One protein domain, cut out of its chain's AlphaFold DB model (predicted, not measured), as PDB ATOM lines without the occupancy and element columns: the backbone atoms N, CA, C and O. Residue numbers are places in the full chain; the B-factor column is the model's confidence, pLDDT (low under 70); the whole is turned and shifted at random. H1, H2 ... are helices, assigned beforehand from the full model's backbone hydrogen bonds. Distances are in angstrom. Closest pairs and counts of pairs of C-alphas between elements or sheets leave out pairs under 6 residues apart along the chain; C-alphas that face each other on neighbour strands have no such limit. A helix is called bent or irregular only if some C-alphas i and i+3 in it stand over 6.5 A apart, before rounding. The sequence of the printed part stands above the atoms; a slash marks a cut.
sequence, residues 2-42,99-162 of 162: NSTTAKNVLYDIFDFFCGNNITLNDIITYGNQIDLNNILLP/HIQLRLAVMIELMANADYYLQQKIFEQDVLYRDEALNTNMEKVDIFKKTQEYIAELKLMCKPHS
ATOM      1  N   ASN A   2      -1.889 -53.050  -5.808       86.25
ATOM      2  CA  ASN A   2      -1.047 -53.578  -4.711       86.25
ATOM      3  C   ASN A   2      -1.608 -53.210  -3.317       86.25
ATOM      4  O   ASN A   2      -2.440 -52.309  -3.205       86.25
ATOM      5  N   SER A   3      -1.139 -53.884  -2.258       86.00
ATOM      6  CA  SER A   3      -1.658 -53.696  -0.891       86.00
ATOM      7  C   SER A   3      -1.502 -52.260  -0.377       86.00
ATOM      8  O   SER A   3      -2.439 -51.722   0.202       86.00
ATOM      9  N   THR A   4      -0.365 -51.601  -0.627       89.69
ATOM     10  CA  THR A   4      -0.130 -50.211  -0.197       89.69
ATOM     11  C   THR A   4      -1.126 -49.249  -0.835       89.69
ATOM     12  O   THR A   4      -1.731 -48.440  -0.139       89.69
ATOM     13  N   THR A   5      -1.348 -49.363  -2.145       90.25
ATOM     14  CA  THR A   5      -2.346 -48.552  -2.848       90.25
ATOM     15  C   THR A   5      -3.749 -48.826  -2.311       90.25
ATOM     16  O   THR A   5      -4.482 -47.879  -2.057       90.25
ATOM     17  N   ALA A   6      -4.104 -50.089  -2.058       89.81
ATOM     18  CA  ALA A   6      -5.414 -50.433  -1.507       89.81
ATOM     19  C   ALA A   6      -5.633 -49.869  -0.091       89.81
ATOM     20  O   ALA A   6      -6.720 -49.385   0.209       89.81
ATOM     21  N   LYS A   7      -4.594 -49.863   0.760       91.38
ATOM     22  CA  LYS A   7      -4.642 -49.205   2.080       91.38
ATOM     23  C   LYS A   7      -4.878 -47.706   1.954       91.38
ATOM     24  O   LYS A   7      -5.720 -47.179   2.666       91.38
ATOM     25  N   ASN A   8      -4.177 -47.042   1.035       91.81
ATOM     26  CA  ASN A   8      -4.358 -45.608   0.819       91.81
ATOM     27  C   ASN A   8      -5.792 -45.288   0.375       91.81
ATOM     28  O   ASN A   8      -6.401 -44.396   0.945       91.81
ATOM     29  N   VAL A   9      -6.370 -46.074  -0.539       92.06
ATOM     30  CA  VAL A   9      -7.772 -45.879  -0.953       92.06
ATOM     31  C   VAL A   9      -8.741 -46.121   0.210       92.06
ATOM     32  O   VAL A   9      -9.690 -45.362   0.380       92.06
ATOM     33  N   LEU A  10      -8.511 -47.136   1.054       93.12
ATOM     34  CA  LEU A  10      -9.310 -47.323   2.275       93.12
ATOM     35  C   LEU A  10      -9.218 -46.108   3.209       93.12
ATOM     36  O   LEU A  10     -10.221 -45.743   3.817       93.12
ATOM     37  N   TYR A  11      -8.047 -45.474   3.308       93.19
ATOM     38  CA  TYR A  11      -7.861 -44.262   4.110       93.19
ATOM     39  C   TYR A  11      -8.592 -43.068   3.502       93.19
ATOM     40  O   TYR A  11      -9.287 -42.365   4.228       93.19
ATOM     41  N   ASP A  12      -8.539 -42.902   2.180       93.50
ATOM     42  CA  ASP A  12      -9.291 -41.859   1.478       93.50
ATOM     43  C   ASP A  12     -10.808 -42.024   1.702       93.50
ATOM     44  O   ASP A  12     -11.517 -41.051   1.970       93.50
ATOM     45  N   ILE A  13     -11.308 -43.267   1.678       94.44
ATOM     46  CA  ILE A  13     -12.710 -43.582   2.000       94.44
ATOM     47  C   ILE A  13     -13.016 -43.288   3.480       94.44
ATOM     48  O   ILE A  13     -14.079 -42.756   3.805       94.44
ATOM     49  N   PHE A  14     -12.109 -43.615   4.402       94.69
ATOM     50  CA  PHE A  14     -12.285 -43.310   5.824       94.69
ATOM     51  C   PHE A  14     -12.383 -41.802   6.084       94.69
ATOM     52  O   PHE A  14     -13.243 -41.361   6.853       94.69
ATOM     53  N   ASP A  15     -11.529 -41.016   5.430       93.44
ATOM     54  CA  ASP A  15     -11.535 -39.557   5.515       93.44
ATOM     55  C   ASP A  15     -12.806 -38.980   4.893       93.44
ATOM     56  O   ASP A  15     -13.425 -38.092   5.489       93.44
ATOM     57  N   PHE A  16     -13.271 -39.549   3.774       94.06
ATOM     58  CA  PHE A  16     -14.592 -39.255   3.221       94.06
ATOM     59  C   PHE A  16     -15.680 -39.461   4.283       94.06
ATOM     60  O   PHE A  16     -16.421 -38.518   4.549       94.06
ATOM     61  N   PHE A  17     -15.702 -40.605   4.985       92.56
ATOM     62  CA  PHE A  17     -16.624 -40.892   6.100       92.56
ATOM     63  C   PHE A  17     -16.446 -40.005   7.351       92.56
ATOM     64  O   PHE A  17     -17.266 -40.045   8.278       92.56
ATOM     65  N   CYS A  18     -15.365 -39.235   7.447       89.44
ATOM     66  CA  CYS A  18     -15.163 -38.249   8.510       89.44
ATOM     67  C   CYS A  18     -15.723 -36.865   8.163       89.44
ATOM     68  O   CYS A  18     -15.781 -36.010   9.048       89.44
ATOM     69  N   GLY A  19     -16.176 -36.656   6.924       84.75
ATOM     70  CA  GLY A  19     -16.921 -35.467   6.533       84.75
ATOM     71  C   GLY A  19     -18.211 -35.287   7.342       84.75
ATOM     72  O   GLY A  19     -18.842 -36.246   7.787       84.75
ATOM     73  N   ASN A  20     -18.621 -34.034   7.540       76.50
ATOM     74  CA  ASN A  20     -19.879 -33.725   8.218       76.50
ATOM     75  C   ASN A  20     -21.073 -33.972   7.279       76.50
ATOM     76  O   ASN A  20     -21.030 -33.572   6.119       76.50
ATOM     77  N   ASN A  21     -22.165 -34.525   7.819       82.81
ATOM     78  CA  ASN A  21     -23.475 -34.663   7.157       82.81
ATOM     79  C   ASN A  21     -23.498 -35.518   5.877       82.81
ATOM     80  O   ASN A  21     -24.237 -35.208   4.946       82.81
ATOM     81  N   ILE A  22     -22.723 -36.601   5.834       88.56
ATOM     82  CA  ILE A  22     -22.727 -37.536   4.702       88.56
ATOM     83  C   ILE A  22     -24.095 -38.201   4.581       88.56
ATOM     84  O   ILE A  22     -24.608 -38.783   5.542       88.56
ATOM     85  N   THR A  23     -24.678 -38.133   3.389       89.56
ATOM     86  CA  THR A  23     -25.932 -38.810   3.064       89.56
ATOM     87  C   THR A  23     -25.672 -40.167   2.412       89.56
ATOM     88  O   THR A  23     -24.592 -40.439   1.890       89.56
ATOM     89  N   LEU A  24     -26.692 -41.027   2.390       89.19
ATOM     90  CA  LEU A  24     -26.627 -42.315   1.697       89.19
ATOM     91  C   LEU A  24     -26.322 -42.152   0.198       89.19
ATOM     92  O   LEU A  24     -25.529 -42.906  -0.362       89.19
ATOM     93  N   ASN A  25     -26.889 -41.121  -0.435       91.69
ATOM     94  CA  ASN A  25     -26.642 -40.826  -1.843       91.69
ATOM     95  C   ASN A  25     -25.184 -40.414  -2.105       91.69
ATOM     96  O   ASN A  25     -24.624 -40.786  -3.136       91.69
ATOM     97  N   ASP A  26     -24.554 -39.687  -1.177       93.88
ATOM     98  CA  ASP A  26     -23.134 -39.330  -1.291       93.88
ATOM     99  C   ASP A  26     -22.257 -40.585  -1.279       93.88
ATOM    100  O   ASP A  26     -21.328 -40.699  -2.075       93.88
ATOM    101  N   ILE A  27     -22.589 -41.554  -0.421       93.75
ATOM    102  CA  ILE A  27     -21.870 -42.830  -0.300       93.75
ATOM    103  C   ILE A  27     -21.997 -43.652  -1.580       93.75
ATOM    104  O   ILE A  27     -20.984 -44.108  -2.110       93.75
ATOM    105  N   ILE A  28     -23.218 -43.803  -2.096       94.56
ATOM    106  CA  ILE A  28     -23.483 -44.528  -3.346       94.56
ATOM    107  C   ILE A  28     -22.757 -43.855  -4.511       94.56
ATOM    108  O   ILE A  28     -22.107 -44.523  -5.316       94.56
ATOM    109  N   THR A  29     -22.821 -42.525  -4.590       95.56
ATOM    110  CA  THR A  29     -22.144 -41.754  -5.641       95.56
ATOM    111  C   THR A  29     -20.632 -41.940  -5.567       95.56
ATOM    112  O   THR A  29     -20.007 -42.188  -6.594       95.56
ATOM    113  N   TYR A  30     -20.044 -41.864  -4.371       94.50
ATOM    114  CA  TYR A  30     -18.607 -42.050  -4.174       94.50
ATOM    115  C   TYR A  30     -18.169 -43.486  -4.498       94.50
ATOM    116  O   TYR A  30     -17.201 -43.683  -5.226       94.50
ATOM    117  N   GLY A  31     -18.907 -44.496  -4.024       92.75
ATOM    118  CA  GLY A  31     -18.618 -45.906  -4.304       92.75
ATOM    119  C   GLY A  31     -18.614 -46.215  -5.803       92.75
ATOM    120  O   GLY A  31     -17.683 -46.840  -6.302       92.75
ATOM    121  N   ASN A  32     -19.592 -45.684  -6.545       92.94
ATOM    122  CA  ASN A  32     -19.698 -45.867  -7.997       92.94
ATOM    123  C   ASN A  32     -18.583 -45.182  -8.810       92.94
ATOM    124  O   ASN A  32     -18.408 -45.496  -9.987       92.94
ATOM    125  N   GLN A  33     -17.822 -44.252  -8.222       92.19
ATOM    126  CA  GLN A  33     -16.663 -43.643  -8.890       92.19
ATOM    127  C   GLN A  33     -15.447 -44.575  -8.918       92.19
ATOM    128  O   GLN A  33     -14.525 -44.352  -9.707       92.19
ATOM    129  N   ILE A  34     -15.422 -45.608  -8.069       88.44
ATOM    130  CA  ILE A  34     -14.277 -46.502  -7.939       88.44
ATOM    131  C   ILE A  34     -14.507 -47.758  -8.782       88.44
ATOM    132  O   ILE A  34     -15.345 -48.601  -8.478       88.44
ATOM    133  N   ASP A  35     -13.713 -47.910  -9.838       82.81
ATOM    134  CA  ASP A  35     -13.775 -49.084 -10.708       82.81
ATOM    135  C   ASP A  35     -13.170 -50.325 -10.024       82.81
ATOM    136  O   ASP A  35     -11.946 -50.468  -9.900       82.81
ATOM    137  N   LEU A  36     -14.051 -51.244  -9.611       76.62
ATOM    138  CA  LEU A  36     -13.717 -52.525  -8.978       76.62
ATOM    139  C   LEU A  36     -12.758 -53.387  -9.812       76.62
ATOM    140  O   LEU A  36     -11.944 -54.118  -9.236       76.62
ATOM    141  N   ASN A  37     -12.783 -53.266 -11.145       76.00
ATOM    142  CA  ASN A  37     -11.908 -54.043 -12.029       76.00
ATOM    143  C   ASN A  37     -10.425 -53.686 -11.853       76.00
ATOM    144  O   ASN A  37      -9.552 -54.491 -12.170       76.00
ATOM    145  N   ASN A  38     -10.122 -52.500 -11.315       73.38
ATOM    146  CA  ASN A  38      -8.746 -52.074 -11.048       73.38
ATOM    147  C   ASN A  38      -8.220 -52.570  -9.686       73.38
ATOM    148  O   ASN A  38      -7.009 -52.518  -9.418       73.38
ATOM    149  N   ILE A  39      -9.111 -53.054  -8.814       75.81
ATOM    150  CA  ILE A  39      -8.805 -53.415  -7.425       75.81
ATOM    151  C   ILE A  39      -8.483 -54.893  -7.312       75.81
ATOM    152  O   ILE A  39      -7.356 -55.245  -6.935       75.81
ATOM    153  N   LEU A  40      -9.453 -55.738  -7.660       66.06
ATOM    154  CA  LEU A  40      -9.272 -57.179  -7.653       66.06
ATOM    155  C   LEU A  40      -8.327 -57.535  -8.797       66.06
ATOM    156  O   LEU A  40      -8.540 -57.165  -9.950       66.06
ATOM    157  N   LEU A  41      -7.236 -58.229  -8.471       57.91
ATOM    158  CA  LEU A  41      -6.467 -58.904  -9.509       57.91
ATOM    159  C   LEU A  41      -7.420 -59.874 -10.227       57.91
ATOM    160  O   LEU A  41      -8.339 -60.380  -9.583       57.91
ATOM    161  N   PRO A  42      -7.222 -60.158 -11.524       53.38
ATOM    162  CA  PRO A  42      -7.951 -61.212 -12.211       53.38
ATOM    163  C   PRO A  42      -7.486 -62.557 -11.644       53.38
ATOM    164  O   PRO A  42      -6.718 -63.293 -12.261       53.38
ATOM    165  N   HIS A  99      -5.758 -59.730   1.088       89.69
ATOM    166  CA  HIS A  99      -6.849 -59.467   2.047       89.69
ATOM    167  C   HIS A  99      -7.274 -57.998   2.100       89.69
ATOM    168  O   HIS A  99      -8.464 -57.712   2.200       89.69
ATOM    169  N   ILE A 100      -6.336 -57.059   1.949       90.62
ATOM    170  CA  ILE A 100      -6.655 -55.626   1.880       90.62
ATOM    171  C   ILE A 100      -7.429 -55.287   0.603       90.62
ATOM    172  O   ILE A 100      -8.369 -54.499   0.648       90.62
ATOM    173  N   GLN A 101      -7.061 -55.871  -0.537       90.50
ATOM    174  CA  GLN A 101      -7.773 -55.657  -1.794       90.50
ATOM    175  C   GLN A 101      -9.180 -56.256  -1.733       90.50
ATOM    176  O   GLN A 101     -10.115 -55.617  -2.205       90.50
ATOM    177  N   LEU A 102      -9.347 -57.430  -1.112       90.25
ATOM    178  CA  LEU A 102     -10.670 -58.005  -0.868       90.25
ATOM    179  C   LEU A 102     -11.500 -57.105   0.056       90.25
ATOM    180  O   LEU A 102     -12.649 -56.815  -0.263       90.25
ATOM    181  N   ARG A 103     -10.911 -56.614   1.154       92.06
ATOM    182  CA  ARG A 103     -11.546 -55.645   2.057       92.06
ATOM    183  C   ARG A 103     -12.014 -54.407   1.302       92.06
ATOM    184  O   ARG A 103     -13.178 -54.044   1.407       92.06
ATOM    185  N   LEU A 104     -11.147 -53.802   0.492       92.00
ATOM    186  CA  LEU A 104     -11.489 -52.642  -0.334       92.00
ATOM    187  C   LEU A 104     -12.613 -52.948  -1.335       92.00
ATOM    188  O   LEU A 104     -13.541 -52.156  -1.465       92.00
ATOM    189  N   ALA A 105     -12.560 -54.094  -2.014       91.00
ATOM    190  CA  ALA A 105     -13.595 -54.487  -2.967       91.00
ATOM    191  C   ALA A 105     -14.961 -54.662  -2.286       91.00
ATOM    192  O   ALA A 105     -15.957 -54.137  -2.774       91.00
ATOM    193  N   VAL A 106     -14.995 -55.330  -1.128       92.12
ATOM    194  CA  VAL A 106     -16.211 -55.464  -0.311       92.12
ATOM    195  C   VAL A 106     -16.719 -54.094   0.130       92.12
ATOM    196  O   VAL A 106     -17.915 -53.841   0.051       92.12
ATOM    197  N   MET A 107     -15.828 -53.187   0.539       93.25
ATOM    198  CA  MET A 107     -16.225 -51.833   0.924       93.25
ATOM    199  C   MET A 107     -16.917 -51.080  -0.205       93.25
ATOM    200  O   MET A 107     -17.972 -50.491   0.009       93.25
ATOM    201  N   ILE A 108     -16.353 -51.124  -1.407       93.06
ATOM    202  CA  ILE A 108     -16.918 -50.435  -2.568       93.06
ATOM    203  C   ILE A 108     -18.240 -51.067  -2.993       93.06
ATOM    204  O   ILE A 108     -19.184 -50.333  -3.262       93.06
ATOM    205  N   GLU A 109     -18.334 -52.398  -2.991       93.38
ATOM    206  CA  GLU A 109     -19.580 -53.118  -3.285       93.38
ATOM    207  C   GLU A 109     -20.701 -52.701  -2.325       93.38
ATOM    208  O   GLU A 109     -21.809 -52.378  -2.758       93.38
ATOM    209  N   LEU A 110     -20.401 -52.653  -1.024       93.81
ATOM    210  CA  LEU A 110     -21.349 -52.214  -0.006       93.81
ATOM    211  C   LEU A 110     -21.759 -50.750  -0.223       93.81
ATOM    212  O   LEU A 110     -22.947 -50.445  -0.230       93.81
ATOM    213  N   MET A 111     -20.803 -49.851  -0.468       94.94
ATOM    214  CA  MET A 111     -21.091 -48.433  -0.715       94.94
ATOM    215  C   MET A 111     -21.952 -48.219  -1.964       94.94
ATOM    216  O   MET A 111     -22.965 -47.528  -1.896       94.94
ATOM    217  N   ALA A 112     -21.572 -48.819  -3.094       94.62
ATOM    218  CA  ALA A 112     -22.246 -48.651  -4.380       94.62
ATOM    219  C   ALA A 112     -23.666 -49.242  -4.385       94.62
ATOM    220  O   ALA A 112     -24.544 -48.720  -5.071       94.62
ATOM    221  N   ASN A 113     -23.903 -50.289  -3.591       94.06
ATOM    222  CA  ASN A 113     -25.181 -50.999  -3.514       94.06
ATOM    223  C   ASN A 113     -25.885 -50.810  -2.159       94.06
ATOM    224  O   ASN A 113     -26.688 -51.654  -1.750       94.06
ATOM    225  N   ALA A 114     -25.597 -49.720  -1.442       92.06
ATOM    226  CA  ALA A 114     -26.079 -49.513  -0.077       92.06
ATOM    227  C   ALA A 114     -27.613 -49.596   0.041       92.06
ATOM    228  O   ALA A 114     -28.124 -50.215   0.976       92.06
ATOM    229  N   ASP A 115     -28.347 -49.068  -0.947       90.31
ATOM    230  CA  ASP A 115     -29.811 -49.163  -1.013       90.31
ATOM    231  C   ASP A 115     -30.305 -50.616  -1.018       90.31
ATOM    232  O   ASP A 115     -31.281 -50.943  -0.343       90.31
ATOM    233  N   TYR A 116     -29.633 -51.507  -1.752       90.56
ATOM    234  CA  TYR A 116     -29.996 -52.924  -1.817       90.56
ATOM    235  C   TYR A 116     -29.751 -53.633  -0.479       90.56
ATOM    236  O   TYR A 116     -30.578 -54.433  -0.028       90.56
ATOM    237  N   TYR A 117     -28.621 -53.344   0.170       89.56
ATOM    238  CA  TYR A 117     -28.285 -53.959   1.453       89.56
ATOM    239  C   TYR A 117     -29.208 -53.483   2.572       89.56
ATOM    240  O   TYR A 117     -29.663 -54.303   3.365       89.56
ATOM    241  N   LEU A 118     -29.559 -52.199   2.604       86.94
ATOM    242  CA  LEU A 118     -30.460 -51.644   3.614       86.94
ATOM    243  C   LEU A 118     -31.907 -52.159   3.504       86.94
ATOM    244  O   LEU A 118     -32.645 -52.098   4.487       86.94
ATOM    245  N   GLN A 119     -32.297 -52.717   2.354       85.31
ATOM    246  CA  GLN A 119     -33.580 -53.410   2.160       85.31
ATOM    247  C   GLN A 119     -33.587 -54.852   2.698       85.31
ATOM    248  O   GLN A 119     -34.630 -55.503   2.703       85.31
ATOM    249  N   GLN A 120     -32.445 -55.404   3.121       83.19
ATOM    250  CA  GLN A 120     -32.397 -56.782   3.611       83.19
ATOM    251  C   GLN A 120     -33.022 -56.900   5.003       83.19
ATOM    252  O   GLN A 120     -32.815 -56.056   5.872       83.19
ATOM    253  N   LYS A 121     -33.695 -58.028   5.266       76.75
ATOM    254  CA  LYS A 121     -34.419 -58.289   6.528       76.75
ATOM    255  C   LYS A 121     -33.594 -58.059   7.796       76.75
ATOM    256  O   LYS A 121     -34.144 -57.648   8.810       76.75
ATOM    257  N   ILE A 122     -32.284 -58.307   7.765       74.56
ATOM    258  CA  ILE A 122     -31.392 -58.066   8.913       74.56
ATOM    259  C   ILE A 122     -31.360 -56.583   9.335       74.56
ATOM    260  O   ILE A 122     -31.212 -56.268  10.518       74.56
ATOM    261  N   PHE A 123     -31.579 -55.674   8.382       71.88
ATOM    262  CA  PHE A 123     -31.697 -54.241   8.625       71.88
ATOM    263  C   PHE A 123     -33.136 -53.799   8.957       71.88
ATOM    264  O   PHE A 123     -33.331 -52.699   9.470       71.88
ATOM    265  N   GLU A 124     -34.130 -54.676   8.770       65.19
ATOM    266  CA  GLU A 124     -35.538 -54.465   9.147       65.19
ATOM    267  C   GLU A 124     -35.886 -55.005  10.551       65.19
ATOM    268  O   GLU A 124     -36.802 -54.504  11.200       65.19
ATOM    269  N   GLN A 125     -35.177 -56.032  11.036       56.62
ATOM    270  CA  GLN A 125     -35.617 -56.908  12.137       56.62
ATOM    271  C   GLN A 125     -35.700 -56.303  13.552       56.62
ATOM    272  O   GLN A 125     -36.193 -56.979  14.454       56.62
ATOM    273  N   ASP A 126     -35.361 -55.029  13.766       52.44
ATOM    274  CA  ASP A 126     -35.634 -54.357  15.055       52.44
ATOM    275  C   ASP A 126     -37.143 -54.110  15.292       52.44
ATOM    276  O   ASP A 126     -37.554 -53.617  16.343       52.44
ATOM    277  N   VAL A 127     -37.990 -54.446  14.312       48.16
ATOM    278  CA  VAL A 127     -39.438 -54.196  14.310       48.16
ATOM    279  C   VAL A 127     -40.230 -55.067  15.293       48.16
ATOM    280  O   VAL A 127     -41.244 -54.601  15.805       48.16
ATOM    281  N   LEU A 128     -39.780 -56.276  15.646       45.62
ATOM    282  CA  LEU A 128     -40.612 -57.174  16.468       45.62
ATOM    283  C   LEU A 128     -40.855 -56.676  17.905       45.62
ATOM    284  O   LEU A 128     -41.882 -57.013  18.479       45.62
ATOM    285  N   TYR A 129     -39.967 -55.851  18.471       40.56
ATOM    286  CA  TYR A 129     -40.110 -55.349  19.848       40.56
ATOM    287  C   TYR A 129     -40.571 -53.891  19.956       40.56
ATOM    288  O   TYR A 129     -40.848 -53.418  21.058       40.56
ATOM    289  N   ARG A 130     -40.643 -53.157  18.840       42.34
ATOM    290  CA  ARG A 130     -40.921 -51.713  18.861       42.34
ATOM    291  C   ARG A 130     -42.364 -51.372  18.487       42.34
ATOM    292  O   ARG A 130     -42.904 -50.415  19.038       42.34
ATOM    293  N   ASP A 131     -43.001 -52.180  17.638       46.41
ATOM    294  CA  ASP A 131     -44.379 -51.937  17.183       46.41
ATOM    295  C   ASP A 131     -45.431 -52.191  18.283       46.41
ATOM    296  O   ASP A 131     -46.448 -51.503  18.318       46.41
ATOM    297  N   GLU A 132     -45.174 -53.085  19.247       51.03
ATOM    298  CA  GLU A 132     -46.047 -53.240  20.429       51.03
ATOM    299  C   GLU A 132     -45.911 -52.081  21.433       51.03
ATOM    300  O   GLU A 132     -46.833 -51.822  22.205       51.03
ATOM    301  N   ALA A 133     -44.786 -51.359  21.422       49.88
ATOM    302  CA  ALA A 133     -44.472 -50.349  22.434       49.88
ATOM    303  C   ALA A 133     -44.752 -48.899  21.994       49.88
ATOM    304  O   ALA A 133     -44.940 -48.038  22.853       49.88
ATOM    305  N   LEU A 134     -44.768 -48.596  20.689       51.47
ATOM    306  CA  LEU A 134     -44.823 -47.217  20.181       51.47
ATOM    307  C   LEU A 134     -45.858 -47.051  19.063       51.47
ATOM    308  O   LEU A 134     -45.542 -46.721  17.923       51.47
ATOM    309  N   ASN A 135     -47.130 -47.225  19.417       49.19
ATOM    310  CA  ASN A 135     -48.255 -46.823  18.579       49.19
ATOM    311  C   ASN A 135     -48.443 -45.292  18.628       49.19
ATOM    312  O   ASN A 135     -49.384 -44.777  19.231       49.19
ATOM    313  N   THR A 136     -47.507 -44.548  18.039       44.91
ATOM    314  CA  THR A 136     -47.635 -43.100  17.833       44.91
ATOM    315  C   THR A 136     -47.177 -42.737  16.431       44.91
ATOM    316  O   THR A 136     -46.035 -43.002  16.069       44.91
ATOM    317  N   ASN A 137     -48.094 -42.126  15.680       48.66
ATOM    318  CA  ASN A 137     -47.974 -41.573  14.330       48.66
ATOM    319  C   ASN A 137     -46.619 -40.892  14.039       48.66
ATOM    320  O   ASN A 137     -46.510 -39.669  14.115       48.66
ATOM    321  N   MET A 138     -45.597 -41.662  13.667       45.00
ATOM    322  CA  MET A 138     -44.413 -41.117  13.011       45.00
ATOM    323  C   MET A 138     -44.672 -41.117  11.511       45.00
ATOM    324  O   MET A 138     -44.896 -42.166  10.904       45.00
ATOM    325  N   GLU A 139     -44.668 -39.918  10.932       41.72
ATOM    326  CA  GLU A 139     -44.608 -39.716   9.490       41.72
ATOM    327  C   GLU A 139     -43.507 -40.608   8.908       41.72
ATOM    328  O   GLU A 139     -42.376 -40.625   9.401       41.72
ATOM    329  N   LYS A 140     -43.859 -41.390   7.882       40.72
ATOM    330  CA  LYS A 140     -42.901 -42.165   7.094       40.72
ATOM    331  C   LYS A 140     -41.950 -41.185   6.418       40.72
ATOM    332  O   LYS A 140     -42.231 -40.686   5.336       40.72
ATOM    333  N   VAL A 141     -40.830 -40.909   7.066       45.66
ATOM    334  CA  VAL A 141     -39.652 -40.422   6.365       45.66
ATOM    335  C   VAL A 141     -39.041 -41.659   5.710       45.66
ATOM    336  O   VAL A 141     -38.739 -42.623   6.412       45.66
ATOM    337  N   ASP A 142     -38.932 -41.657   4.380       49.34
ATOM    338  CA  ASP A 142     -38.338 -42.715   3.540       49.34
ATOM    339  C   ASP A 142     -36.819 -42.871   3.797       49.34
ATOM    340  O   ASP A 142     -35.989 -42.748   2.902       49.34
ATOM    341  N   ILE A 143     -36.420 -43.090   5.050       57.81
ATOM    342  CA  ILE A 143     -35.038 -43.322   5.472       57.81
ATOM    343  C   ILE A 143     -34.993 -44.728   6.062       57.81
ATOM    344  O   ILE A 143     -35.754 -45.051   6.978       57.81
ATOM    345  N   PHE A 144     -34.105 -45.582   5.544       63.94
ATOM    346  CA  PHE A 144     -33.917 -46.919   6.102       63.94
ATOM    347  C   PHE A 144     -33.592 -46.816   7.596       63.94
ATOM    348  O   PHE A 144     -32.712 -46.046   7.995       63.94
ATOM    349  N   LYS A 145     -34.286 -47.609   8.426       68.44
ATOM    350  CA  LYS A 145     -34.253 -47.502   9.898       68.44
ATOM    351  C   LYS A 145     -32.846 -47.630  10.499       68.44
ATOM    352  O   LYS A 145     -32.634 -47.090  11.577       68.44
ATOM    353  N   LYS A 146     -31.919 -48.300   9.800       78.81
ATOM    354  CA  LYS A 146     -30.525 -48.542  10.221       78.81
ATOM    355  C   LYS A 146     -29.464 -47.868   9.347       78.81
ATOM    356  O   LYS A 146     -28.328 -48.329   9.270       78.81
ATOM    357  N   THR A 147     -29.831 -46.803   8.629       84.19
ATOM    358  CA  THR A 147     -28.887 -46.102   7.739       84.19
ATOM    359  C   THR A 147     -27.639 -45.644   8.496       84.19
ATOM    360  O   THR A 147     -26.531 -45.803   8.001       84.19
ATOM    361  N   GLN A 148     -27.789 -45.098   9.703       84.62
ATOM    362  CA  GLN A 148     -26.657 -44.536  10.446       84.62
ATOM    363  C   GLN A 148     -25.713 -45.619  10.975       84.62
ATOM    364  O   GLN A 148     -24.498 -45.465  10.897       84.62
ATOM    365  N   GLU A 149     -26.259 -46.737  11.450       86.12
ATOM    366  CA  GLU A 149     -25.508 -47.917  11.870       86.12
ATOM    367  C   GLU A 149     -24.741 -48.508  10.690       86.12
ATOM    368  O   GLU A 149     -23.549 -48.776  10.803       86.12
ATOM    369  N   TYR A 150     -25.396 -48.632   9.534       88.50
ATOM    370  CA  TYR A 150     -24.753 -49.090   8.308       88.50
ATOM    371  C   TYR A 150     -23.560 -48.201   7.932       88.50
ATOM    372  O   TYR A 150     -22.458 -48.703   7.723       88.50
ATOM    373  N   ILE A 151     -23.740 -46.877   7.931       89.31
ATOM    374  CA  ILE A 151     -22.664 -45.913   7.649       89.31
ATOM    375  C   ILE A 151     -21.532 -46.020   8.683       89.31
ATOM    376  O   ILE A 151     -20.355 -45.971   8.317       89.31
ATOM    377  N   ALA A 152     -21.863 -46.184   9.965       88.50
ATOM    378  CA  ALA A 152     -20.876 -46.330  11.031       88.50
ATOM    379  C   ALA A 152     -20.028 -47.603  10.864       88.50
ATOM    380  O   ALA A 152     -18.806 -47.542  11.027       88.50
ATOM    381  N   GLU A 153     -20.646 -48.722  10.483       90.19
ATOM    382  CA  GLU A 153     -19.938 -49.971  10.182       90.19
ATOM    383  C   GLU A 153     -19.049 -49.830   8.942       90.19
ATOM    384  O   GLU A 153     -17.883 -50.232   8.976       90.19
ATOM    385  N   LEU A 154     -19.539 -49.186   7.872       92.12
ATOM    386  CA  LEU A 154     -18.708 -48.920   6.692       92.12
ATOM    387  C   LEU A 154     -17.466 -48.099   7.053       92.12
ATOM    388  O   LEU A 154     -16.347 -48.442   6.669       92.12
ATOM    389  N   LYS A 155     -17.645 -47.052   7.864       91.88
ATOM    390  CA  LYS A 155     -16.542 -46.234   8.372       91.88
ATOM    391  C   LYS A 155     -15.551 -47.059   9.190       91.88
ATOM    392  O   LYS A 155     -14.341 -46.911   9.014       91.88
ATOM    393  N   LEU A 156     -16.034 -47.920  10.085       89.31
ATOM    394  CA  LEU A 156     -15.174 -48.769  10.910       89.31
ATOM    395  C   LEU A 156     -14.344 -49.726  10.044       89.31
ATOM    396  O   LEU A 156     -13.140 -49.870  10.263       89.31
ATOM    397  N   MET A 157     -14.957 -50.307   9.014       89.06
ATOM    398  CA  MET A 157     -14.278 -51.182   8.062       89.06
ATOM    399  C   MET A 157     -13.271 -50.453   7.160       89.06
ATOM    400  O   MET A 157     -12.406 -51.111   6.588       89.06
ATOM    401  N   CYS A 158     -13.278 -49.123   7.082       90.06
ATOM    402  CA  CYS A 158     -12.231 -48.341   6.409       90.06
ATOM    403  C   CYS A 158     -11.111 -47.866   7.346       90.06
ATOM    404  O   CYS A 158     -10.121 -47.297   6.886       90.06
ATOM    405  N   LYS A 159     -11.241 -48.088   8.659       86.00
ATOM    406  CA  LYS A 159     -10.338 -47.509   9.655       86.00
ATOM    407  C   LYS A 159      -8.869 -47.918   9.438       86.00
ATOM    408  O   LYS A 159      -8.577 -49.110   9.306       86.00
ATOM    409  N   PRO A 160      -7.928 -46.957   9.513       69.38
ATOM    410  CA  PRO A 160      -6.506 -47.252   9.503       69.38
ATOM    411  C   PRO A 160      -6.071 -48.201  10.613       69.38
ATOM    412  O   PRO A 160      -6.419 -48.000  11.776       69.38
ATOM    413  N   HIS A 161      -5.263 -49.201  10.250       65.50
ATOM    414  CA  HIS A 161      -4.673 -50.181  11.173       65.50
ATOM    415  C   HIS A 161      -5.682 -51.032  11.962       65.50
ATOM    416  O   HIS A 161      -5.378 -51.464  13.074       65.50
ATOM    417  N   SER A 162      -6.871 -51.257  11.392       57.50
ATOM    418  CA  SER A 162      -7.830 -52.243  11.893       57.50
ATOM    419  C   SER A 162      -7.506 -53.659  11.453       57.50
ATOM    420  O   SER A 162      -6.993 -53.848  10.321       57.50
TER     421      SER A 162
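AT A GLANCE: This is residues 2 to 42 and 99 to 162 of the 162 residues of an uncharacterized protein of Rhizophagus irregularis (UniProt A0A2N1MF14). Helix H3 is the middle of a loose three-helix bundle with H1 and H6, and H2 crosses steeply over its last residues; past H4 and H5 a long loop, residues 130 to 146, folds back to H6, and residues 128 to 142, of which 128 and 129 belong to H5, stick out. You will find 105 printed residues with six named helices, H1 to H6 in chain order, and no named strand: an all-helix domain. The whole is loose, with a radius of gyration of the C-alphas of 16.1 A, and elongated, spanning 53 by 29 by 24 A.

HOW THE PARTS SIT: Start at H3, residues 99 to 112. With residues 100 to 104 alone it touches H1, residues 3 to 16; the closest C-alphas, Ala 6 and Gln 101, are 5.7 A apart, and the two run the same way at a shallow tilt of 34 degrees, only just short of steep. H6, residues 147 to 157, touches H3 at a shallow tilt of 19 degrees, opposite ways, the closest C-alphas being Met 107 and Leu 154 at 6.9 A. With residues 108 to 112 alone H3 touches H2, residues 24 to 32, at a steep tilt of 51 degrees; the closest C-alphas, Ile 28 and Ala 112, are 4.4 A apart. H4, residues 114 to 118, only just touches H2, with 3 pairs of C-alphas within 8 A, the closest Ile 28 and Ala 114 at 6.5 A. H5, residues 121 to 129, touches no helix and is irregular: C-alphas 123 and 126 are 7.5 A apart. Every O i to N i+4 pair is within hydrogen-bond range in H1, H2, H3, H4 and H6; H5 has 1 of 5, and 2 of 6 O i to N i+3 pairs.

IN THESE COORDINATES: Find C-alpha 99 at (-6.849, -59.467, 2.047); from there H3 runs 19.9 A. H1 starts at C-alpha 3, (-1.658, -53.696, -0.891), and runs 19.8 A; H6 runs 15.5 A to C-alpha 157 at (-14.278, -51.182, 8.062).

THE WHOLE: Residues 43 to 98 are not printed, and C-alphas 42 and 99 are 14.4 A apart across the cut. The link from H5 to H6 is long, 17 residues. Look for pLDDT under 70 at residues 40 to 42, 124 to 145 and 160 to 162.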